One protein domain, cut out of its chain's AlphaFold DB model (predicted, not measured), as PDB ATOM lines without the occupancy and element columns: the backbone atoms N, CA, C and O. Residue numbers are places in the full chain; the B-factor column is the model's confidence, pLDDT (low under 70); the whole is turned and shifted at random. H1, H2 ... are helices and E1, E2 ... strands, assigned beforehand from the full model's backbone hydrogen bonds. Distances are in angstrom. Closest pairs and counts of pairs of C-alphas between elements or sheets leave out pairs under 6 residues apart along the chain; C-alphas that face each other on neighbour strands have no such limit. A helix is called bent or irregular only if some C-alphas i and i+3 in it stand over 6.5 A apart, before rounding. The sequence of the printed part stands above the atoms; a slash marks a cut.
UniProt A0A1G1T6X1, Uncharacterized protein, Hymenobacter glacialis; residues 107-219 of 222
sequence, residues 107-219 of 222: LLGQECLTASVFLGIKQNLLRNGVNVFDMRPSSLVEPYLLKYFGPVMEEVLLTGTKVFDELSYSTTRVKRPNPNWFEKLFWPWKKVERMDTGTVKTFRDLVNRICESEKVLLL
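What this domain is: This is residues 107 to 219 of the 222 residues of an uncharacterized protein of Hymenobacter glacialis (UniProt A0A1G1T6X1). A long ribbon of two antiparallel strands, E1 and E2, runs out as an arm from a head of helices H1, H2 and H4, with the small helix H3 at the arm's far tip. In the head, H1 packs on H2 and on H4, the kinked H2 lies where the arm begins, and the short H5 is near the ends of H2 and H4. The printed part has 113 residues, with five named helices and two named strands in the order H1 H2 E1 H3 E2 H4 H5; the class is mixed, helices and strands. The whole is loose, with a radius of gyration of the C-alphas of 17.7 A, and spans 60 by 27 by 24 A, the arm making the length.

How they stand to each other: E1, residues 168 to 175, and E2, residues 189 to 196, are antiparallel at 155 degrees between directions. N 170 and O 194 are 2.9 A apart and N 190 and O 174 are 2.8 A apart, both within hydrogen-bond range. H2, residues 142 to 159, has 7 pairs of C-alphas within 8 A of E2, the closest being those of Glu 142 and Met 195, 5.7 A apart. H2 has a kink of 115 degrees near residue 149 and is irregular, with C-alphas 147 and 150 9.1 A apart. H1, residues 113 to 127, touches H2 with residues 121 to 125 alone, and H2 touches H1 with residues 151 to 159 alone; the closest C-alphas, of Leu 125 and Pro 151, are 6.5 A apart, at a steep tilt of 66 degrees, opposite ways. With residues 113 to 118 alone, H1 touches H4, residues 203 to 212, at a steep tilt of 59 degrees, opposite ways; the closest C-alphas, of Thr 114 and Val 207, are 6.0 A apart. H5, residues 214 to 217, is close to but not clearly touching H4, the C-alphas of Ile 210 and Val 216 being closest at 6.7 A. H3, residues 181 to 186, is apart from H1, H2, H4 and H5. Every O i to N i+4 pair is within hydrogen-bond range in H1, H3 and H4, against 12 of 14 in H2, while H5 is too short for such a pair.

Where its parts are: E1 is 22.4 A long and E2 21.5 A, from first to last C-alpha. H1 is 21.2 A long and begins at C-alpha 113 (-77.793, 11.382, -5.566). H2 is 18.2 A long, H4 14.1 A. H3 begins at C-alpha 181 (-113.712, 45.576, -27.779), and H5 ends at C-alpha 217 (-72.981, 6.355, -11.989).

The domain as a whole: The two C-alphas farthest apart, of Gly 109 and Leu 185, are 61.6 A apart. The printed part has no cut. H1 to H2 is a long link of 14 residues. Mean pLDDT of the printed part is 85.8; residues 109, 177 and 214 to 219 are under 70.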
ATOM      1  N   LEU A 107     -78.087  15.174   2.485       72.12
ATOM      2  CA  LEU A 107     -79.359  15.655   3.015       72.12
ATOM      3  C   LEU A 107     -79.716  14.803   4.227       72.12
ATOM      4  O   LEU A 107     -79.709  13.580   4.149       72.12
ATOM      5  N   LEU A 108     -79.993  15.451   5.362       73.31
ATOM      6  CA  LEU A 108     -80.321  14.768   6.624       73.31
ATOM      7  C   LEU A 108     -79.285  13.694   7.027       73.31
ATOM      8  O   LEU A 108     -79.628  12.656   7.581       73.31
ATOM      9  N   GLY A 109     -78.005  13.941   6.732       69.62
ATOM     10  CA  GLY A 109     -76.900  13.035   7.059       69.62
ATOM     11  C   GLY A 109     -76.645  11.909   6.052       69.62
ATOM     12  O   GLY A 109     -75.613  11.255   6.168       69.62
ATOM     13  N   GLN A 110     -77.502  11.720   5.043       71.56
ATOM     14  CA  GLN A 110     -77.335  10.698   4.001       71.56
ATOM     15  C   GLN A 110     -76.956  11.319   2.657       71.56
ATOM     16  O   GLN A 110     -77.419  12.408   2.311       71.56
ATOM     17  N   GLU A 111     -76.109  10.633   1.894       77.69
ATOM     18  CA  GLU A 111     -75.808  11.030   0.520       77.69
ATOM     19  C   GLU A 111     -77.062  10.901  -0.346       77.69
ATOM     20  O   GLU A 111     -77.729   9.869  -0.355       77.69
ATOM     21  N   CYS A 112     -77.404  11.979  -1.049       84.69
ATOM     22  CA  CYS A 112     -78.595  12.037  -1.882       84.69
ATOM     23  C   CYS A 112     -78.194  12.359  -3.323       84.69
ATOM     24  O   CYS A 112     -77.933  13.514  -3.681       84.69
ATOM     25  N   LEU A 113     -78.146  11.310  -4.149       83.69
ATOM     26  CA  LEU A 113     -77.793  11.382  -5.566       83.69
ATOM     27  C   LEU A 113     -78.698  12.366  -6.317       83.69
ATOM     28  O   LEU A 113     -78.218  13.317  -6.931       83.69
ATOM     29  N   THR A 114     -80.014  12.209  -6.171       88.25
ATOM     30  CA  THR A 114     -81.020  13.051  -6.834       88.25
ATOM     31  C   THR A 114     -80.888  14.525  -6.445       88.25
ATOM     32  O   THR A 114     -80.968  15.408  -7.296       88.25
ATOM     33  N   ALA A 115     -80.601  14.831  -5.179       88.06
ATOM     34  CA  ALA A 115     -80.354  16.209  -4.760       88.06
ATOM     35  C   ALA A 115     -79.073  16.790  -5.369       88.06
ATOM     36  O   ALA A 115     -79.047  17.964  -5.741       88.06
ATOM     37  N   SER A 116     -78.025  15.974  -5.480       87.12
ATOM     38  CA  SER A 116     -76.751  16.379  -6.078       87.12
ATOM     39  C   SER A 116     -76.923  16.704  -7.564       87.12
ATOM     40  O   SER A 116     -76.533  17.791  -7.991       87.12
ATOM     41  N   VAL A 117     -77.599  15.823  -8.312       89.19
ATOM     42  CA  VAL A 117     -77.932  16.024  -9.732       89.19
ATOM     43  C   VAL A 117     -78.821  17.256  -9.918       89.19
ATOM     44  O   VAL A 117     -78.492  18.130 -10.715       89.19
ATOM     45  N   PHE A 118     -79.908  17.391  -9.148       92.31
ATOM     46  CA  PHE A 118     -80.811  18.544  -9.257       92.31
ATOM     47  C   PHE A 118     -80.084  19.880  -9.054       92.31
ATOM     48  O   PHE A 118     -80.265  20.816  -9.831       92.31
ATOM     49  N   LEU A 119     -79.267  19.985  -8.000       90.88
ATOM     50  CA  LEU A 119     -78.523  21.212  -7.704       90.88
ATOM     51  C   LEU A 119     -77.478  21.518  -8.775       90.88
ATOM     52  O   LEU A 119     -77.260  22.685  -9.094       90.88
ATOM     53  N   GLY A 120     -76.867  20.476  -9.327       88.94
ATOM     54  CA  GLY A 120     -75.932  20.578 -10.428       88.94
ATOM     55  C   GLY A 120     -76.565  21.116 -11.711       88.94
ATOM     56  O   GLY A 120     -76.127  22.155 -12.207       88.94
ATOM     57  N   ILE A 121     -77.660  20.494 -12.162       91.19
ATOM     58  CA  ILE A 121     -78.465  20.975 -13.297       91.19
ATOM     59  C   ILE A 121     -78.880  22.429 -13.053       91.19
ATOM     60  O   ILE A 121     -78.638  23.302 -13.882       91.19
ATOM     61  N   LYS A 122     -79.437  22.733 -11.872       94.25
ATOM     62  CA  LYS A 122     -79.862  24.094 -11.513       94.25
ATOM     63  C   LYS A 122     -78.718  25.109 -11.626       94.25
ATOM     64  O   LYS A 122     -78.927  26.217 -12.123       94.25
ATOM     65  N   GLN A 123     -77.518  24.755 -11.168       91.44
ATOM     66  CA  GLN A 123     -76.345  25.625 -11.236       91.44
ATOM     67  C   GLN A 123     -75.865  25.840 -12.676       91.44
ATOM     68  O   GLN A 123     -75.504  26.963 -13.033       91.44
ATOM     69  N   ASN A 124     -75.865  24.798 -13.504       89.69
ATOM     70  CA  ASN A 124     -75.439  24.900 -14.895       89.69
ATOM     71  C   ASN A 124     -76.448  25.672 -15.755       89.69
ATOM     72  O   ASN A 124     -76.051  26.553 -16.516       89.69
ATOM     73  N   LEU A 125     -77.749  25.461 -15.543       93.75
ATOM     74  CA  LEU A 125     -78.795  26.274 -16.163       93.75
ATOM     75  C   LEU A 125     -78.635  27.762 -15.812       93.75
ATOM     76  O   LEU A 125     -78.717  28.611 -16.699       93.75
ATOM     77  N   LEU A 126     -78.326  28.089 -14.550       94.38
ATOM     78  CA  LEU A 126     -78.033  29.469 -14.145       94.38
ATOM     79  C   LEU A 126     -76.831  30.052 -14.904       94.38
ATOM     80  O   LEU A 126     -76.899  31.185 -15.376       94.38
ATOM     81  N   ARG A 127     -75.743  29.281 -15.046       90.12
ATOM     82  CA  ARG A 127     -74.553  29.694 -15.818       90.12
ATOM     83  C   ARG A 127     -74.877  29.934 -17.294       90.12
ATOM     84  O   ARG A 127     -74.312  30.845 -17.887       90.12
ATOM     85  N   ASN A 128     -75.830  29.182 -17.842       89.00
ATOM     86  CA  ASN A 128     -76.319  29.327 -19.213       89.00
ATOM     87  C   ASN A 128     -77.428  30.391 -19.367       89.00
ATOM     88  O   ASN A 128     -78.063  30.475 -20.418       89.00
ATOM     89  N   GLY A 129     -77.657  31.230 -18.348       93.00
ATOM     90  CA  GLY A 129     -78.570  32.376 -18.416       93.00
ATOM     91  C   GLY A 129     -80.042  32.051 -18.144       93.00
ATOM     92  O   GLY A 129     -80.906  32.911 -18.331       93.00
ATOM     93  N   VAL A 130     -80.355  30.838 -17.681       96.00
ATOM     94  CA  VAL A 130     -81.717  30.460 -17.288       96.00
ATOM     95  C   VAL A 130     -82.046  31.061 -15.922       96.00
ATOM     96  O   VAL A 130     -81.295  30.917 -14.957       96.00
ATOM     97  N   ASN A 131     -83.212  31.701 -15.799       95.50
ATOM     98  CA  ASN A 131     -83.707  32.116 -14.485       95.50
ATOM     99  C   ASN A 131     -84.171  30.891 -13.685       95.50
ATOM    100  O   ASN A 131     -85.237  30.345 -13.963       95.50
ATOM    101  N   VAL A 132     -83.395  30.506 -12.671       95.81
ATOM    102  CA  VAL A 132     -83.675  29.352 -11.805       95.81
ATOM    103  C   VAL A 132     -84.040  29.724 -10.363       95.81
ATOM    104  O   VAL A 132     -84.074  28.841  -9.503       95.81
ATOM    105  N   PHE A 133     -84.282  31.005 -10.055       92.69
ATOM    106  CA  PHE A 133     -84.466  31.474  -8.671       92.69
ATOM    107  C   PHE A 133     -85.542  30.659  -7.929       92.69
ATOM    108  O   PHE A 133     -85.259  30.043  -6.898       92.69
ATOM    109  N   ASP A 134     -86.714  30.514  -8.550       92.81
ATOM    110  CA  ASP A 134     -87.850  29.757  -8.012       92.81
ATOM    111  C   ASP A 134     -87.878  28.278  -8.432       92.81
ATOM    112  O   ASP A 134     -88.843  27.565  -8.144       92.81
ATOM    113  N   MET A 135     -86.830  27.786  -9.101       96.62
ATOM    114  CA  MET A 135     -86.751  26.388  -9.526       96.62
ATOM    115  C   MET A 135     -86.610  25.467  -8.311       96.62
ATOM    116  O   MET A 135     -85.665  25.583  -7.518       96.62
ATOM    117  N   ARG A 136     -87.541  24.521  -8.196       96.38
ATOM    118  CA  ARG A 136     -87.617  23.481  -7.162       96.38
ATOM    119  C   ARG A 136     -87.776  22.117  -7.843       96.38
ATOM    120  O   ARG A 136     -88.213  22.075  -8.990       96.38
ATOM    121  N   PRO A 137     -87.531  20.993  -7.147       95.81
ATOM    122  CA  PRO A 137     -87.772  19.670  -7.726       95.81
ATOM    123  C   PRO A 137     -89.216  19.481  -8.221       95.81
ATOM    124  O   PRO A 137     -89.446  18.819  -9.219       95.81
ATOM    125  N   SER A 138     -90.199  20.098  -7.562       96.81
ATOM    126  CA  SER A 138     -91.609  20.044  -7.969       96.81
ATOM    127  C   SER A 138     -91.989  21.036  -9.077       96.81
ATOM    128  O   SER A 138     -93.156  21.092  -9.457       96.81
ATOM    129  N   SER A 139     -91.062  21.873  -9.551       97.25
ATOM    130  CA  SER A 139     -91.331  22.788 -10.662       97.25
ATOM    131  C   SER A 139     -91.568  21.990 -11.944       97.25
ATOM    132  O   SER A 139     -90.868  21.010 -12.197       97.25
ATOM    133  N   LEU A 140     -92.538  22.426 -12.749       96.62
ATOM    134  CA  LEU A 140     -92.803  21.847 -14.065       96.62
ATOM    135  C   LEU A 140     -91.631  22.110 -15.017       96.62
ATOM    136  O   LEU A 140     -91.056  23.200 -14.984       96.62
ATOM    137  N   VAL A 141     -91.315  21.139 -15.874       95.62
ATOM    138  CA  VAL A 141     -90.241  21.251 -16.878       95.62
ATOM    139  C   VAL A 141     -90.703  22.041 -18.106       95.62
ATOM    140  O   VAL A 141     -89.962  22.885 -18.604       95.62
ATOM    141  N   GLU A 142     -91.949  21.837 -18.547       95.00
ATOM    142  CA  GLU A 142     -92.521  22.457 -19.757       95.00
ATOM    143  C   GLU A 142     -92.293  23.984 -19.840       95.00
ATOM    144  O   GLU A 142     -91.780  24.441 -20.863       95.00
ATOM    145  N   PRO A 143     -92.574  24.804 -18.803       94.62
ATOM    146  CA  PRO A 143     -92.352  26.249 -18.893       94.62
ATOM    147  C   PRO A 143     -90.886  26.640 -19.125       94.62
ATOM    148  O   PRO A 143     -90.613  27.696 -19.696       94.62
ATOM    149  N   TYR A 144     -89.943  25.811 -18.671       95.88
ATOM    150  CA  TYR A 144     -88.517  26.034 -18.889       95.88
ATOM    151  C   TYR A 144     -88.103  25.623 -20.295       95.88
ATOM    152  O   TYR A 144     -87.359  26.372 -20.918       95.88
ATOM    153  N   LEU A 145     -88.622  24.512 -20.822       94.19
ATOM    154  CA  LEU A 145     -88.369  24.113 -22.207       94.19
ATOM    155  C   LEU A 145     -88.951  25.118 -23.208       94.19
ATOM    156  O   LEU A 145     -88.257  25.516 -24.132       94.19
ATOM    157  N   LEU A 146     -90.174  25.613 -22.992       92.44
ATOM    158  CA  LEU A 146     -90.779  26.617 -23.880       92.44
ATOM    159  C   LEU A 146     -89.982  27.929 -23.920       92.44
ATOM    160  O   LEU A 146     -89.921  28.590 -24.953       92.44
ATOM    161  N   LYS A 147     -89.383  28.330 -22.793       94.06
ATOM    162  CA  LYS A 147     -88.669  29.610 -22.686       94.06
ATOM    163  C   LYS A 147     -87.167  29.505 -22.972       94.06
ATOM    164  O   LYS A 147     -86.573  30.472 -23.443       94.06
ATOM    165  N   TYR A 148     -86.556  28.372 -22.648       94.56
ATOM    166  CA  TYR A 148     -85.108  28.159 -22.645       94.56
ATOM    167  C   TYR A 148     -84.745  26.783 -23.226       94.56
ATOM    168  O   TYR A 148     -83.908  26.084 -22.658       94.56
ATOM    169  N   PHE A 149     -85.384  26.396 -24.336       92.56
ATOM    170  CA  PHE A 149     -85.268  25.059 -24.929       92.56
ATOM    171  C   PHE A 149     -83.821  24.564 -25.031       92.56
ATOM    172  O   PHE A 149     -83.491  23.575 -24.387       92.56
ATOM    173  N   GLY A 150     -82.958  25.292 -25.752       91.25
ATOM    174  CA  GLY A 150     -81.547  24.930 -25.953       91.25
ATOM    175  C   GLY A 150     -80.807  24.675 -24.636       91.25
ATOM    176  O   GLY A 150     -80.472  23.528 -24.362       91.25
ATOM    177  N   PRO A 151     -80.660  25.680 -23.748       93.19
ATOM    178  CA  PRO A 151     -79.965  25.498 -22.474       93.19
ATOM    179  C   PRO A 151     -80.491  24.353 -21.600       93.19
ATOM    180  O   PRO A 151     -79.710  23.723 -20.889       93.19
ATOM    181  N   VAL A 152     -81.808  24.107 -21.605       94.44
ATOM    182  CA  VAL A 152     -82.411  23.017 -20.826       94.44
ATOM    183  C   VAL A 152     -82.102  21.665 -21.453       94.44
ATOM    184  O   VAL A 152     -81.678  20.764 -20.736       94.44
ATOM    185  N   MET A 153     -82.288  21.523 -22.765       92.81
ATOM    186  CA  MET A 153     -82.014  20.275 -23.475       92.81
ATOM    187  C   MET A 153     -80.533  19.904 -23.423       92.81
ATOM    188  O   MET A 153     -80.220  18.781 -23.041       92.81
ATOM    189  N   GLU A 154     -79.642  20.858 -23.702       91.31
ATOM    190  CA  GLU A 154     -78.184  20.694 -23.619       91.31
ATOM    191  C   GLU A 154     -77.775  20.125 -22.250       91.31
ATOM    192  O   GLU A 154     -77.134  19.081 -22.153       91.31
ATOM    193  N   GLU A 155     -78.206  20.765 -21.158       91.81
ATOM    194  CA  GLU A 155     -77.827  20.338 -19.808       91.81
ATOM    195  C   GLU A 155     -78.384  18.956 -19.445       91.81
ATOM    196  O   GLU A 155     -77.707  18.162 -18.785       91.81
ATOM    197  N   VAL A 156     -79.615  18.655 -19.870       90.75
ATOM    198  CA  VAL A 156     -80.231  17.344 -19.642       90.75
ATOM    199  C   VAL A 156     -79.441  16.260 -20.364       90.75
ATOM    200  O   VAL A 156     -79.082  15.273 -19.727       90.75
ATOM    201  N   LEU A 157     -79.115  16.472 -21.640       90.56
ATOM    202  CA  LEU A 157     -78.444  15.489 -22.491       90.56
ATOM    203  C   LEU A 157     -76.979  15.263 -22.107       90.56
ATOM    204  O   LEU A 157     -76.509  14.122 -22.115       90.56
ATOM    205  N   LEU A 158     -76.282  16.315 -21.670       89.38
ATOM    206  CA  LEU A 158     -74.931  16.206 -21.108       89.38
ATOM    207  C   LEU A 158     -74.904  15.444 -19.773       89.38
ATOM    208  O   LEU A 158     -73.877  14.850 -19.430       89.38
ATOM    209  N   THR A 159     -76.012  15.460 -19.028       86.31
ATOM    210  CA  THR A 159     -76.139  14.795 -17.722       86.31
ATOM    211  C   THR A 159     -76.656  13.359 -17.838       86.31
ATOM    212  O   THR A 159     -76.235  12.490 -17.074       86.31
ATOM    213  N   GLY A 160     -77.552  13.086 -18.783       82.81
ATOM    214  CA  GLY A 160     -78.107  11.760 -19.028       82.81
ATOM    215  C   GLY A 160     -78.748  11.660 -20.411       82.81
ATOM    216  O   GLY A 160     -79.339  12.607 -20.915       82.81
ATOM    217  N   THR A 161     -78.664  10.485 -21.030       78.69
ATOM    218  CA  THR A 161     -79.341  10.200 -22.309       78.69
ATOM    219  C   THR A 161     -80.620   9.405 -22.080       78.69
ATOM    220  O   THR A 161     -80.688   8.650 -21.111       78.69
ATOM    221  N   LYS A 162     -81.605   9.521 -22.986       84.19
ATOM    222  CA  LYS A 162     -82.910   8.829 -22.905       84.19
ATOM    223  C   LYS A 162     -83.763   9.256 -21.710       84.19
ATOM    224  O   LYS A 162     -84.470   8.452 -21.116       84.19
ATOM    225  N   VAL A 163     -83.684  10.540 -21.358       85.31
ATOM    226  CA  VAL A 163     -84.452  11.129 -20.248       85.31
ATOM    227  C   VAL A 163     -85.914  11.344 -20.632       85.31
ATOM    228  O   VAL A 163     -86.804  11.078 -19.828       85.31
ATOM    229  N   PHE A 164     -86.163  11.818 -21.854       89.94
ATOM    230  CA  PHE A 164     -87.505  11.994 -22.401       89.94
ATOM    231  C   PHE A 164     -87.817  10.862 -23.373       89.94
ATOM    232  O   PHE A 164     -87.022  10.598 -24.272       89.94
ATOM    233  N   ASP A 165     -88.980  10.230 -23.240       87.56
ATOM    234  CA  ASP A 165     -89.425   9.215 -24.203       87.56
ATOM    235  C   ASP A 165     -89.721   9.868 -25.562       87.56
ATOM    236  O   ASP A 165     -89.234   9.425 -26.599       87.56
ATOM    237  N   GLU A 166     -90.443  10.986 -25.541       84.81
ATOM    238  CA  GLU A 166     -90.795  11.801 -26.699       84.81
ATOM    239  C   GLU A 166     -90.957  13.261 -26.252       84.81
ATOM    240  O   GLU A 166     -91.310  13.535 -25.098       84.81
ATOM    241  N   LEU A 167     -90.702  14.191 -27.170       89.75
ATOM    242  CA  LEU A 167     -91.082  15.590 -27.031       89.75
ATOM    243  C   LEU A 167     -92.005  15.944 -28.185       89.75
ATOM    244  O   LEU A 167     -91.673  15.705 -29.342       89.75
ATOM    245  N   SER A 168     -93.145  16.555 -27.876       87.12
ATOM    246  CA  SER A 168     -94.006  17.123 -28.908       87.12
ATOM    247  C   SER A 168     -94.323  18.576 -28.609       87.12
ATOM    248  O   SER A 168     -94.519  18.984 -27.459       87.12
ATOM    249  N   TYR A 169     -94.366  19.377 -29.666       86.19
ATOM    250  CA  TYR A 169     -94.752  20.772 -29.598       86.19
ATOM    251  C   TYR A 169     -96.133  20.947 -30.215       86.19
ATOM    252  O   TYR A 169     -96.390  20.531 -31.344       86.19
ATOM    253  N   SER A 170     -97.035  21.598 -29.485       82.94
ATOM    254  CA  SER A 170     -98.362  21.922 -29.999       82.94
ATOM    255  C   SER A 170     -98.683  23.391 -29.782       82.94
ATOM    256  O   SER A 170     -98.431  23.980 -28.731       82.94
ATOM    257  N   THR A 171     -99.279  24.003 -30.802       81.06
ATOM    258  CA  THR A 171     -99.828  25.356 -30.706       81.06
ATOM    259  C   THR A 171    -101.338  25.281 -30.826       81.06
ATOM    260  O   THR A 171    -101.873  24.942 -31.880       81.06
ATOM    261  N   THR A 172    -102.045  25.657 -29.763       80.81
ATOM    262  CA  THR A 172    -103.510  25.735 -29.768       80.81
ATOM    263  C   THR A 172    -103.960  27.190 -29.747       80.81
ATOM    264  O   THR A 172    -103.384  28.035 -29.059       80.81
ATOM    265  N   ARG A 173    -105.020  27.516 -30.491       79.69
ATOM    266  CA  ARG A 173    -105.685  28.822 -30.397       79.69
ATOM    267  C   ARG A 173    -106.794  28.742 -29.357       79.69
ATOM    268  O   ARG A 173    -107.777  28.038 -29.558       79.69
ATOM    269  N   VAL A 174    -106.660  29.490 -28.270       81.19
ATOM    270  CA  VAL A 174    -107.703  29.604 -27.240       81.19
ATOM    271  C   VAL A 174    -108.341  30.986 -27.300       81.19
ATOM    272  O   VAL A 174    -107.684  31.959 -27.672       81.19
ATOM    273  N   LYS A 175    -109.622  31.102 -26.936       77.06
ATOM    274  CA  LYS A 175    -110.248  32.423 -26.787       77.06
ATOM    275  C   LYS A 175    -109.535  33.194 -25.682       77.06
ATOM    276  O   LYS A 175    -109.255  32.638 -24.621       77.06
ATOM    277  N   ARG A 176    -109.249  34.474 -25.924       74.81
ATOM    278  CA  ARG A 176    -108.724  35.352 -24.876       74.81
ATOM    279  C   ARG A 176    -109.750  35.436 -23.739       74.81
ATOM    280  O   ARG A 176    -110.934  35.623 -24.026       74.81
ATOM    281  N   PRO A 177    -109.336  35.304 -22.471       67.94
ATOM    282  CA  PRO A 177    -110.208  35.619 -21.355       67.94
ATOM    283  C   PRO A 177    -110.359  37.142 -21.268       67.94
ATOM    284  O   PRO A 177    -109.372  37.866 -21.201       67.94
ATOM    285  N   ASN A 178    -111.605  37.611 -21.293       74.25
ATOM    286  CA  ASN A 178    -111.988  39.019 -21.143       74.25
ATOM    287  C   ASN A 178    -111.314  40.029 -22.119       74.25
ATOM    288  O   ASN A 178    -110.742  41.021 -21.668       74.25
ATOM    289  N   PRO A 179    -111.368  39.815 -23.451       73.75
ATOM    290  CA  PRO A 179    -110.746  40.714 -24.418       73.75
ATOM    291  C   PRO A 179    -111.492  42.048 -24.490       73.75
ATOM    292  O   PRO A 179    -112.729  42.088 -24.404       73.75
ATOM    293  N   ASN A 180    -110.754  43.140 -24.691       81.62
ATOM    294  CA  ASN A 180    -111.375  44.444 -24.928       81.62
ATOM    295  C   ASN A 180    -112.102  44.468 -26.292       81.62
ATOM    296  O   ASN A 180    -112.010  43.531 -27.085       81.62
ATOM    297  N   TRP A 181    -112.877  45.519 -26.572       79.00
ATOM    298  CA  TRP A 181    -113.712  45.576 -27.779       79.00
ATOM    299  C   TRP A 181    -112.903  45.479 -29.088       79.00
ATOM    300  O   TRP A 181    -113.352  44.840 -30.035       79.00
ATOM    301  N   PHE A 182    -111.698  46.053 -29.122       75.00
ATOM    302  CA  PHE A 182    -110.814  46.021 -30.285       75.00
ATOM    303  C   PHE A 182    -110.196  44.628 -30.478       75.00
ATOM    304  O   PHE A 182    -110.182  44.079 -31.578       75.00
ATOM    305  N   GLU A 183    -109.769  43.997 -29.385       75.94
ATOM    306  CA  GLU A 183    -109.269  42.622 -29.380       75.94
ATOM    307  C   GLU A 183    -110.360  41.613 -29.739       75.94
ATOM    308  O   GLU A 183    -110.080  40.654 -30.448       75.94
ATOM    309  N   LYS A 184    -111.612  41.825 -29.319       74.56
ATOM    310  CA  LYS A 184    -112.748  40.992 -29.749       74.56
ATOM    311  C   LYS A 184    -112.926  41.008 -31.264       74.56
ATOM    312  O   LYS A 184    -113.276  39.974 -31.829       74.56
ATOM    313  N   LEU A 185    -112.704  42.164 -31.888       73.62
ATOM    314  CA  LEU A 185    -112.945  42.368 -33.313       73.62
ATOM    315  C   LEU A 185    -111.786  41.856 -34.180       73.62
ATOM    316  O   LEU A 185    -112.037  41.230 -35.206       73.62
ATOM    317  N   PHE A 186    -110.535  42.067 -33.757       70.94
ATOM    318  CA  PHE A 186    -109.360  41.763 -34.590       70.94
ATOM    319  C   PHE A 186    -108.491  40.599 -34.083       70.94
ATOM    320  O   PHE A 186    -107.858  39.923 -34.894       70.94
ATOM    321  N   TRP A 187    -108.482  40.297 -32.777       77.06
ATOM    322  CA  TRP A 187    -107.668  39.219 -32.183       77.06
ATOM    323  C   TRP A 187    -108.360  38.474 -31.022       77.06
ATOM    324  O   TRP A 187    -107.815  38.406 -29.914       77.06
ATOM    325  N   PRO A 188    -109.535  37.850 -31.243       78.12
ATOM    326  CA  PRO A 188    -110.278  37.185 -30.166       78.12
ATOM    327  C   PRO A 188    -109.577  35.924 -29.637       78.12
ATOM    328  O   PRO A 188    -109.952  35.380 -28.595       78.12
ATOM    329  N   TRP A 189    -108.539  35.466 -30.337       80.12
ATOM    330  CA  TRP A 189    -107.777  34.266 -30.032       80.12
ATOM    331  C   TRP A 189    -106.366  34.625 -29.548       80.12
ATOM    332  O   TRP A 189    -105.732  35.561 -30.039       80.12
ATOM    333  N   LYS A 190    -105.848  33.854 -28.594       81.00
ATOM    334  CA  LYS A 190    -104.439  33.842 -28.194       81.00
ATOM    335  C   LYS A 190    -103.845  32.488 -28.574       81.00
ATOM    336  O   LYS A 190    -104.487  31.455 -28.387       81.00
ATOM    337  N   LYS A 191    -102.620  32.499 -29.105       81.31
ATOM    338  CA  LYS A 191    -101.824  31.281 -29.262       81.31
ATOM    339  C   LYS A 191    -101.322  30.850 -27.886       81.31
ATOM    340  O   LYS A 191    -100.745  31.657 -27.157       81.31
ATOM    341  N   VAL A 192    -101.604  29.610 -27.525       81.94
ATOM    342  CA  VAL A 192    -101.028  28.943 -26.364       81.94
ATOM    343  C   VAL A 192    -100.147  27.837 -26.897       81.94
ATOM    344  O   VAL A 192    -100.605  26.967 -27.638       81.94
ATOM    345  N   GLU A 193     -98.884  27.933 -26.534       86.94
ATOM    346  CA  GLU A 193     -97.846  26.977 -26.867       86.94
ATOM    347  C   GLU A 193     -97.756  25.989 -25.712       86.94
ATOM    348  O   GLU A 193     -97.894  26.377 -24.545       86.94
ATOM    349  N   ARG A 194     -97.601  24.713 -26.047       88.19
ATOM    350  CA  ARG A 194     -97.416  23.635 -25.084       88.19
ATOM    351  C   ARG A 194     -96.337  22.704 -25.577       88.19
ATOM    352  O   ARG A 194     -96.257  22.429 -26.776       88.19
ATOM    353  N   MET A 195     -95.561  22.200 -24.632       90.19
ATOM    354  CA  MET A 195     -94.606  21.137 -24.885       90.19
ATOM    355  C   MET A 195     -95.004  19.932 -24.051       90.19
ATOM    356  O   MET A 195     -95.026  20.004 -22.821       90.19
ATOM    357  N   ASP A 196     -95.344  18.834 -24.720       90.31
ATOM    358  CA  ASP A 196     -95.565  17.580 -24.021       90.31
ATOM    359  C   ASP A 196     -94.226  16.890 -23.790       90.31
ATOM    360  O   ASP A 196     -93.492  16.583 -24.725       90.31
ATOM    361  N   THR A 197     -93.929  16.666 -22.518       90.25
ATOM    362  CA  THR A 197     -92.729  15.992 -22.022       90.25
ATOM    363  C   THR A 197     -92.998  14.539 -21.616       90.25
ATOM    364  O   THR A 197     -92.228  13.945 -20.857       90.25
ATOM    365  N   GLY A 198     -94.136  13.976 -22.043       89.81
ATOM    366  CA  GLY A 198     -94.515  12.595 -21.753       89.81
ATOM    367  C   GLY A 198     -94.642  12.351 -20.250       89.81
ATOM    368  O   GLY A 198     -95.384  13.052 -19.558       89.81
ATOM    369  N   THR A 199     -93.912  11.371 -19.723       91.12
ATOM    370  CA  THR A 199     -93.939  11.013 -18.294       91.12
ATOM    371  C   THR A 199     -93.156  11.981 -17.394       91.12
ATOM    372  O   THR A 199     -93.400  12.031 -16.189       91.12
ATOM    373  N   VAL A 200     -92.266  12.806 -17.958       93.88
ATOM    374  CA  VAL A 200     -91.376  13.702 -17.203       93.88
ATOM    375  C   VAL A 200     -92.025  15.073 -17.025       93.88
ATOM    376  O   VAL A 200     -91.819  15.985 -17.824       93.88
ATOM    377  N   LYS A 201     -92.848  15.251 -15.985       95.75
ATOM    378  CA  LYS A 201     -93.580  16.517 -15.781       95.75
ATOM    379  C   LYS A 201     -92.805  17.534 -14.946       95.75
ATOM    380  O   LYS A 201     -92.883  18.735 -15.219       95.75
ATOM    381  N   THR A 202     -92.055  17.078 -13.947       97.38
ATOM    382  CA  THR A 202     -91.309  17.926 -13.007       97.38
ATOM    383  C   THR A 202     -89.801  17.688 -13.063       97.38
ATOM    384  O   THR A 202     -89.337  16.656 -13.544       97.38
ATOM    385  N   PHE A 203     -89.015  18.625 -12.525       96.06
ATOM    386  CA  PHE A 203     -87.564  18.434 -12.393       96.06
ATOM    387  C   PHE A 203     -87.199  17.235 -11.505       96.06
ATOM    388  O   PHE A 203     -86.129  16.662 -11.674       96.06
ATOM    389  N   ARG A 204     -88.070  16.826 -10.575       95.31
ATOM    390  CA  ARG A 204     -87.906  15.589  -9.804       95.31
ATOM    391  C   ARG A 204     -87.996  14.368 -10.713       95.31
ATOM    392  O   ARG A 204     -87.130  13.509 -10.619       95.31
ATOM    393  N   ASP A 205     -89.010  14.306 -11.573       94.94
ATOM    394  CA  ASP A 205     -89.189  13.186 -12.509       94.94
ATOM    395  C   ASP A 205     -87.984  13.093 -13.451       94.94
ATOM    396  O   ASP A 205     -87.415  12.022 -13.640       94.94
ATOM    397  N   LEU A 206     -87.537  14.252 -13.947       94.44
ATOM    398  CA  LEU A 206     -86.367  14.388 -14.810       94.44
ATOM    399  C   LEU A 206     -85.097  13.868 -14.135       94.44
ATOM    400  O   LEU A 206     -84.367  13.062 -14.700       94.44
ATOM    401  N   VAL A 207     -84.849  14.305 -12.902       92.06
ATOM    402  CA  VAL A 207     -83.678  13.890 -12.125       92.06
ATOM    403  C   VAL A 207     -83.730  12.404 -11.791       92.06
ATOM    404  O   VAL A 207     -82.696  11.746 -11.847       92.06
ATOM    405  N   ASN A 208     -84.906  11.866 -11.464       91.56
ATOM    406  CA  ASN A 208     -85.065  10.437 -11.208       91.56
ATOM    407  C   ASN A 208     -84.734   9.622 -12.464       91.56
ATOM    408  O   ASN A 208     -83.920   8.710 -12.376       91.56
ATOM    409  N   ARG A 209     -85.259  10.015 -13.634       91.12
ATOM    410  CA  ARG A 209     -84.924   9.381 -14.921       91.12
ATOM    411  C   ARG A 209     -83.440   9.450 -15.249       91.12
ATOM    412  O   ARG A 209     -82.854   8.457 -15.662       91.12
ATOM    413  N   ILE A 210     -82.823  10.605 -15.017       89.12
ATOM    414  CA  ILE A 210     -81.377  10.774 -15.149       89.12
ATOM    415  C   ILE A 210     -80.651   9.773 -14.239       89.12
ATOM    416  O   ILE A 210     -79.815   9.020 -14.725       89.12
ATOM    417  N   CYS A 211     -81.007   9.692 -12.954       85.94
ATOM    418  CA  CYS A 211     -80.363   8.787 -11.992       85.94
ATOM    419  C   CYS A 211     -80.606   7.295 -12.274       85.94
ATOM    420  O   CYS A 211     -79.791   6.473 -11.867       85.94
ATOM    421  N   GLU A 212     -81.704   6.946 -12.947       84.25
ATOM    422  CA  GLU A 212     -81.966   5.590 -13.449       84.25
ATOM    423  C   GLU A 212     -81.081   5.234 -14.658       84.25
ATOM    424  O   GLU A 212     -80.910   4.054 -14.960       84.25
ATOM    425  N   SER A 213     -80.500   6.225 -15.347       74.06
ATOM    426  CA  SER A 213     -79.602   5.987 -16.479       74.06
ATOM    427  C   SER A 213     -78.201   5.567 -16.013       74.06
ATOM    428  O   SER A 213     -77.606   6.182 -15.125       74.06
ATOM    429  N   GLU A 214     -77.628   4.554 -16.668       60.16
ATOM    430  CA  GLU A 214     -76.294   4.009 -16.353       60.16
ATOM    431  C   GLU A 214     -75.183   5.077 -16.382       60.16
ATOM    432  O   GLU A 214     -74.192   4.975 -15.659       60.16
ATOM    433  N   LYS A 215     -75.370   6.152 -17.165       62.53
ATOM    434  CA  LYS A 215     -74.407   7.257 -17.299       62.53
ATOM    435  C   LYS A 215     -74.215   8.069 -16.021       62.53
ATOM    436  O   LYS A 215     -73.141   8.639 -15.841       62.53
ATOM    437  N   VAL A 216     -75.199   8.120 -15.122       58.41
ATOM    438  CA  VAL A 216     -75.081   8.929 -13.898       58.41
ATOM    439  C   VAL A 216     -74.101   8.333 -12.903       58.41
ATOM    440  O   VAL A 216     -73.423   9.087 -12.211       58.41
ATOM    441  N   LEU A 217     -73.950   7.009 -12.872       54.50
ATOM    442  CA  LEU A 217     -72.981   6.355 -11.989       54.50
ATOM    443  C   LEU A 217     -71.533   6.751 -12.324       54.50
ATOM    444  O   LEU A 217     -70.696   6.798 -11.432       54.50
ATOM    445  N   LEU A 218     -71.256   7.133 -13.575       60.09
ATOM    446  CA  LEU A 218     -69.941   7.612 -14.018       60.09
ATOM    447  C   LEU A 218     -69.655   9.080 -13.634       60.09
ATOM    448  O   LEU A 218     -68.521   9.530 -13.762       60.09
ATOM    449  N   LEU A 219     -70.660   9.845 -13.183       59.97
ATOM    450  CA  LEU A 219     -70.535  11.279 -12.857       59.97
ATOM    451  C   LEU A 219     -70.198  11.557 -11.385       59.97
ATOM    452  O   LEU A 219     -69.937  12.703 -11.011       59.97
TER     453      LEU A 219